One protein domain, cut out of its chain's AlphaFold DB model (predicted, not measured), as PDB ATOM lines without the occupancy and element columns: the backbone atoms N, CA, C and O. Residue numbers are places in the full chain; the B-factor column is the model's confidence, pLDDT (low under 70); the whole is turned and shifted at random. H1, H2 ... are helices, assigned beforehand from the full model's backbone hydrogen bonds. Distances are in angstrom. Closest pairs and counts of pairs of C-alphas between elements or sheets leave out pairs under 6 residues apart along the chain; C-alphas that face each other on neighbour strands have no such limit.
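Overview. This is residues 46 to 93 of the 112 residues of an uncharacterized protein of Amniculicola lignicola CBS 123094 (UniProt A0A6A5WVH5). An extended, open string of two helices: H1 lies toward one end with residues 46 to 55 folding back beside it, and a long winding link leads to the short H2, which sticks out free at the other end with residues 84 to 93. The printed part has 48 residues with two named helices, H1 then H2, and no named strand; the class is all helix, though under half of the residues, 22, are in named elements. The radius of gyration of the C-alphas is 15.5 A, and they span 49 by 17 by 14 A.

Arrangement. H1, residues 56 to 69, is apart from H2, residues 85 to 92. In both, every O i to N i+4 pair is within hydrogen-bond range.

Along the chain. H1 measures 20.1 A from C-alpha 56 at (21.313, -27.509, -6.258) to C-alpha 69. H2 measures 10.4 A and ends with C-alpha 92 at (9.237, -22.110, 35.823).

Size, cuts and confidence. The two C-alphas farthest apart, those of Asn 54 and His 93, are 49.2 A apart. Without residues 84 to 93, the body spans 35 by 14 by 13 A. The link from H1 to H2 is long, 15 residues. The printed part has no cut. The model's confidence is low, with pLDDT under 70, at residue 73 and residues 75 to 84.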
ATOM      1  N   THR A  46      12.821 -18.914  -2.434       85.50
ATOM      2  CA  THR A  46      11.534 -19.617  -2.264       85.50
ATOM      3  C   THR A  46      10.621 -19.569  -3.492       85.50
ATOM      4  O   THR A  46       9.769 -20.446  -3.638       85.50
ATOM      5  N   SER A  47      10.768 -18.563  -4.355       85.75
ATOM      6  CA  SER A  47      10.052 -18.447  -5.631       85.75
ATOM      7  C   SER A  47      10.752 -19.269  -6.708       85.75
ATOM      8  O   SER A  47      10.105 -20.087  -7.364       85.75
ATOM      9  N   LYS A  48      12.081 -19.144  -6.779       86.00
ATOM     10  CA  LYS A  48      12.944 -19.874  -7.707       86.00
ATOM     11  C   LYS A  48      12.807 -21.394  -7.565       86.00
ATOM     12  O   LYS A  48      12.589 -22.103  -8.547       86.00
ATOM     13  N   ALA A  49      12.771 -21.894  -6.326       85.94
ATOM     14  CA  ALA A  49      12.593 -23.317  -6.005       85.94
ATOM     15  C   ALA A  49      11.323 -23.970  -6.590       85.94
ATOM     16  O   ALA A  49      11.221 -25.202  -6.662       85.94
ATOM     17  N   LYS A  50      10.329 -23.179  -7.016       84.81
ATOM     18  CA  LYS A  50       9.102 -23.708  -7.625       84.81
ATOM     19  C   LYS A  50       9.353 -24.277  -9.019       84.81
ATOM     20  O   LYS A  50       8.768 -25.311  -9.346       84.81
ATOM     21  N   HIS A  51      10.221 -23.646  -9.806       82.19
ATOM     22  CA  HIS A  51      10.402 -23.965 -11.222       82.19
ATOM     23  C   HIS A  51      11.841 -24.339 -11.600       82.19
ATOM     24  O   HIS A  51      12.015 -25.110 -12.539       82.19
ATOM     25  N   ASP A  52      12.853 -23.907 -10.845       82.31
ATOM     26  CA  ASP A  52      14.240 -24.322 -11.064       82.31
ATOM     27  C   ASP A  52      14.615 -25.477 -10.124       82.31
ATOM     28  O   ASP A  52      14.977 -25.289  -8.966       82.31
ATOM     29  N   ALA A  53      14.458 -26.711 -10.605       75.88
ATOM     30  CA  ALA A  53      14.819 -27.916  -9.853       75.88
ATOM     31  C   ALA A  53      16.228 -28.439 -10.180       75.88
ATOM     32  O   ALA A  53      16.675 -29.395  -9.545       75.88
ATOM     33  N   ASN A  54      16.895 -27.848 -11.176       82.81
ATOM     34  CA  ASN A  54      18.210 -28.288 -11.643       82.81
ATOM     35  C   ASN A  54      19.342 -27.557 -10.915       82.81
ATOM     36  O   ASN A  54      20.453 -28.077 -10.825       82.81
ATOM     37  N   ASP A  55      19.057 -26.388 -10.348       84.56
ATOM     38  CA  ASP A  55      19.926 -25.726  -9.386       84.56
ATOM     39  C   ASP A  55      19.913 -26.457  -8.027       84.56
ATOM     40  O   ASP A  55      18.866 -26.674  -7.409       84.56
ATOM     41  N   ILE A  56      21.105 -26.817  -7.539       85.50
ATOM     42  CA  ILE A  56      21.313 -27.509  -6.258       85.50
ATOM     43  C   ILE A  56      20.710 -26.699  -5.105       85.50
ATOM     44  O   ILE A  56      20.058 -27.273  -4.228       85.50
ATOM     45  N   GLN A  57      20.886 -25.375  -5.111       83.69
ATOM     46  CA  GLN A  57      20.394 -24.510  -4.036       83.69
ATOM     47  C   GLN A  57      18.863 -24.497  -4.009       83.69
ATOM     48  O   GLN A  57      18.243 -24.699  -2.961       83.69
ATOM     49  N   SER A  58      18.251 -24.346  -5.182       87.75
ATOM     50  CA  SER A  58      16.800 -24.361  -5.361       87.75
ATOM     51  C   SER A  58      16.179 -25.725  -5.021       87.75
ATOM     52  O   SER A  58      15.125 -25.792  -4.380       87.75
ATOM     53  N   ASN A  59      16.864 -26.828  -5.339       88.56
ATOM     54  CA  ASN A  59      16.438 -28.180  -4.972       88.56
ATOM     55  C   ASN A  59      16.421 -28.397  -3.447       88.56
ATOM     56  O   ASN A  59      15.448 -28.928  -2.905       88.56
ATOM     57  N   SER A  60      17.443 -27.929  -2.721       86.94
ATOM     58  CA  SER A  60      17.463 -28.000  -1.252       86.94
ATOM     59  C   SER A  60      16.318 -27.208  -0.612       86.94
ATOM     60  O   SER A  60      15.663 -27.708   0.304       86.94
ATOM     61  N   VAL A  61      16.020 -26.008  -1.123       87.31
ATOM     62  CA  VAL A  61      14.882 -25.197  -0.651       87.31
ATOM     63  C   VAL A  61      13.561 -25.929  -0.888       87.31
ATOM     64  O   VAL A  61      12.733 -26.026   0.019       87.31
ATOM     65  N   LYS A  62      13.378 -26.508  -2.079       88.50
ATOM     66  CA  LYS A  62      12.192 -27.299  -2.424       88.50
ATOM     67  C   LYS A  62      12.027 -28.517  -1.515       88.50
ATOM     68  O   LYS A  62      10.914 -28.816  -1.086       88.50
ATOM     69  N   ALA A  63      13.118 -29.215  -1.200       87.38
ATOM     70  CA  ALA A  63      13.104 -30.347  -0.278       87.38
ATOM     71  C   ALA A  63      12.688 -29.920   1.138       87.38
ATOM     72  O   ALA A  63      11.839 -30.575   1.742       87.38
ATOM     73  N   GLY A  64      13.213 -28.794   1.631       84.31
ATOM     74  CA  GLY A  64      12.819 -28.219   2.919       84.31
ATOM     75  C   GLY A  64      11.336 -27.846   2.966       84.31
ATOM     76  O   GLY A  64      10.637 -28.231   3.898       84.31
ATOM     77  N   GLN A  65      10.820 -27.177   1.931       85.69
ATOM     78  CA  GLN A  65       9.396 -26.829   1.834       85.69
ATOM     79  C   GLN A  65       8.496 -28.071   1.837       85.69
ATOM     80  O   GLN A  65       7.529 -28.128   2.593       85.69
ATOM     81  N   LYS A  66       8.856 -29.105   1.069       87.00
ATOM     82  CA  LYS A  66       8.134 -30.386   1.069       87.00
ATOM     83  C   LYS A  66       8.178 -31.086   2.424       87.00
ATOM     84  O   LYS A  66       7.202 -31.722   2.806       87.00
ATOM     85  N   ALA A  67       9.296 -31.001   3.142       85.00
ATOM     86  CA  ALA A  67       9.421 -31.579   4.475       85.00
ATOM     87  C   ALA A  67       8.453 -30.894   5.454       85.00
ATOM     88  O   ALA A  67       7.692 -31.583   6.130       85.00
ATOM     89  N   VAL A  68       8.377 -29.558   5.420       83.88
ATOM     90  CA  VAL A  68       7.400 -28.767   6.191       83.88
ATOM     91  C   VAL A  68       5.960 -29.176   5.856       83.88
ATOM     92  O   VAL A  68       5.171 -29.424   6.764       83.88
ATOM     93  N   GLU A  69       5.608 -29.275   4.570       83.81
ATOM     94  CA  GLU A  69       4.265 -29.686   4.122       83.81
ATOM     95  C   GLU A  69       3.912 -31.115   4.549       83.81
ATOM     96  O   GLU A  69       2.783 -31.388   4.948       83.81
ATOM     97  N   ALA A  70       4.886 -32.023   4.505       83.56
ATOM     98  CA  ALA A  70       4.720 -33.412   4.912       83.56
ATOM     99  C   ALA A  70       4.787 -33.617   6.438       83.56
ATOM    100  O   ALA A  70       4.675 -34.759   6.888       83.56
ATOM    101  N   GLY A  71       5.025 -32.562   7.227       75.25
ATOM    102  CA  GLY A  71       5.246 -32.666   8.673       75.25
ATOM    103  C   GLY A  71       6.492 -33.481   9.043       75.25
ATOM    104  O   GLY A  71       6.546 -34.090  10.108       75.25
ATOM    105  N   LYS A  72       7.485 -33.543   8.150       72.19
ATOM    106  CA  LYS A  72       8.755 -34.254   8.334       72.19
ATOM    107  C   LYS A  72       9.860 -33.246   8.646       72.19
ATOM    108  O   LYS A  72       9.952 -32.226   7.979       72.19
ATOM    109  N   GLY A  73      10.730 -33.567   9.602       69.19
ATOM    110  CA  GLY A  73      11.831 -32.688  10.035       69.19
ATOM    111  C   GLY A  73      11.715 -32.187  11.479       69.19
ATOM    112  O   GLY A  73      12.650 -31.572  11.988       69.19
ATOM    113  N   GLY A  74      10.609 -32.507  12.165       72.69
ATOM    114  CA  GLY A  74      10.408 -32.210  13.587       72.69
ATOM    115  C   GLY A  74      10.539 -30.719  13.896       72.69
ATOM    116  O   GLY A  74      10.139 -29.874  13.092       72.69
ATOM    117  N   SER A  75      11.172 -30.393  15.023       64.06
ATOM    118  CA  SER A  75      11.343 -29.015  15.505       64.06
ATOM    119  C   SER A  75      12.100 -28.089  14.542       64.06
ATOM    120  O   SER A  75      12.023 -26.874  14.694       64.06
ATOM    121  N   ALA A  76      12.836 -28.631  13.561       68.12
ATOM    122  CA  ALA A  76      13.566 -27.839  12.567       68.12
ATOM    123  C   ALA A  76      12.666 -27.300  11.440       68.12
ATOM    124  O   ALA A  76      13.030 -26.343  10.761       68.12
ATOM    125  N   THR A  77      11.503 -27.918  11.225       69.56
ATOM    126  CA  THR A  77      10.568 -27.595  10.129       69.56
ATOM    127  C   THR A  77       9.194 -27.150  10.623       69.56
ATOM    128  O   THR A  77       8.353 -26.725   9.834       69.56
ATOM    129  N   GLU A  78       8.924 -27.275  11.920       68.69
ATOM    130  CA  GLU A  78       7.632 -26.935  12.501       68.69
ATOM    131  C   GLU A  78       7.473 -25.432  12.736       68.69
ATOM    132  O   GLU A  78       8.336 -24.770  13.301       68.69
ATOM    133  N   ARG A  79       6.301 -24.915  12.351       69.50
ATOM    134  CA  ARG A  79       5.850 -23.532  12.596       69.50
ATOM    135  C   ARG A  79       5.162 -23.367  13.957       69.50
ATOM    136  O   ARG A  79       4.197 -22.630  14.097       69.50
ATOM    137  N   LYS A  80       5.475 -24.232  14.917       69.56
ATOM    138  CA  LYS A  80       4.852 -24.199  16.243       69.56
ATOM    139  C   LYS A  80       5.775 -24.830  17.263       69.56
ATOM    140  O   LYS A  80       6.528 -25.744  16.939       69.56
ATOM    141  N   ASP A  81       5.657 -24.382  18.506       67.81
ATOM    142  CA  ASP A  81       6.298 -25.052  19.630       67.81
ATOM    143  C   ASP A  81       5.585 -26.380  19.922       67.81
ATOM    144  O   ASP A  81       4.596 -26.436  20.652       67.81
ATOM    145  N   SER A  82       6.065 -27.459  19.308       65.94
ATOM    146  CA  SER A  82       5.592 -28.821  19.571       65.94
ATOM    147  C   SER A  82       6.145 -29.412  20.868       65.94
ATOM    148  O   SER A  82       5.556 -30.348  21.403       65.94
ATOM    149  N   GLN A  83       7.251 -28.867  21.385       68.06
ATOM    150  CA  GLN A  83       7.961 -29.380  22.562       68.06
ATOM    151  C   GLN A  83       7.478 -28.743  23.872       68.06
ATOM    152  O   GLN A  83       7.920 -29.130  24.953       68.06
ATOM    153  N   GLY A  84       6.558 -27.778  23.801       68.69
ATOM    154  CA  GLY A  84       5.961 -27.150  24.977       68.69
ATOM    155  C   GLY A  84       6.951 -26.316  25.792       68.69
ATOM    156  O   GLY A  84       6.723 -26.096  26.985       68.69
ATOM    157  N   GLY A  85       8.030 -25.826  25.175       71.25
ATOM    158  CA  GLY A  85       8.967 -24.888  25.792       71.25
ATOM    159  C   GLY A  85       8.270 -23.635  26.329       71.25
ATOM    160  O   GLY A  85       8.624 -23.147  27.400       71.25
ATOM    161  N   VAL A  86       7.206 -23.169  25.663       70.94
ATOM    162  CA  VAL A  86       6.345 -22.082  26.161       70.94
ATOM    163  C   VAL A  86       5.715 -22.442  27.503       70.94
ATOM    164  O   VAL A  86       5.759 -21.657  28.448       70.94
ATOM    165  N   ALA A  87       5.116 -23.630  27.589       72.69
ATOM    166  CA  ALA A  87       4.423 -24.085  28.786       72.69
ATOM    167  C   ALA A  87       5.408 -24.335  29.936       72.69
ATOM    168  O   ALA A  87       5.124 -23.973  31.078       72.69
ATOM    169  N   LYS A  88       6.588 -24.891  29.634       74.75
ATOM    170  CA  LYS A  88       7.667 -25.080  30.611       74.75
ATOM    171  C   LYS A  88       8.177 -23.744  31.154       74.75
ATOM    172  O   LYS A  88       8.246 -23.581  32.367       74.75
ATOM    173  N   ALA A  89       8.431 -22.766  30.286       72.44
ATOM    174  CA  ALA A  89       8.881 -21.438  30.699       72.44
ATOM    175  C   ALA A  89       7.846 -20.719  31.581       72.44
ATOM    176  O   ALA A  89       8.216 -20.152  32.602       72.44
ATOM    177  N   LYS A  90       6.549 -20.804  31.249       74.88
ATOM    178  CA  LYS A  90       5.468 -20.262  32.096       74.88
ATOM    179  C   LYS A  90       5.381 -20.958  33.458       74.88
ATOM    180  O   LYS A  90       5.073 -20.316  34.456       74.88
ATOM    181  N   LYS A  91       5.647 -22.266  33.506       77.75
ATOM    182  CA  LYS A  91       5.657 -23.047  34.752       77.75
ATOM    183  C   LYS A  91       6.835 -22.677  35.658       77.75
ATOM    184  O   LYS A  91       6.666 -22.629  36.871       77.75
ATOM    185  N   GLU A  92       8.012 -22.449  35.082       79.00
ATOM    186  CA  GLU A  92       9.237 -22.110  35.823       79.00
ATOM    187  C   GLU A  92       9.308 -20.616  36.187       79.00
ATOM    188  O   GLU A  92       9.855 -20.262  37.230       79.00
ATOM    189  N   HIS A  93       8.703 -19.745  35.374       77.44
ATOM    190  CA  HIS A  93       8.710 -18.292  35.550       77.44
ATOM    191  C   HIS A  93       7.310 -17.681  35.329       77.44
ATOM    192  O   HIS A  93       7.055 -17.091  34.278       77.44
TER     193      HIS A  93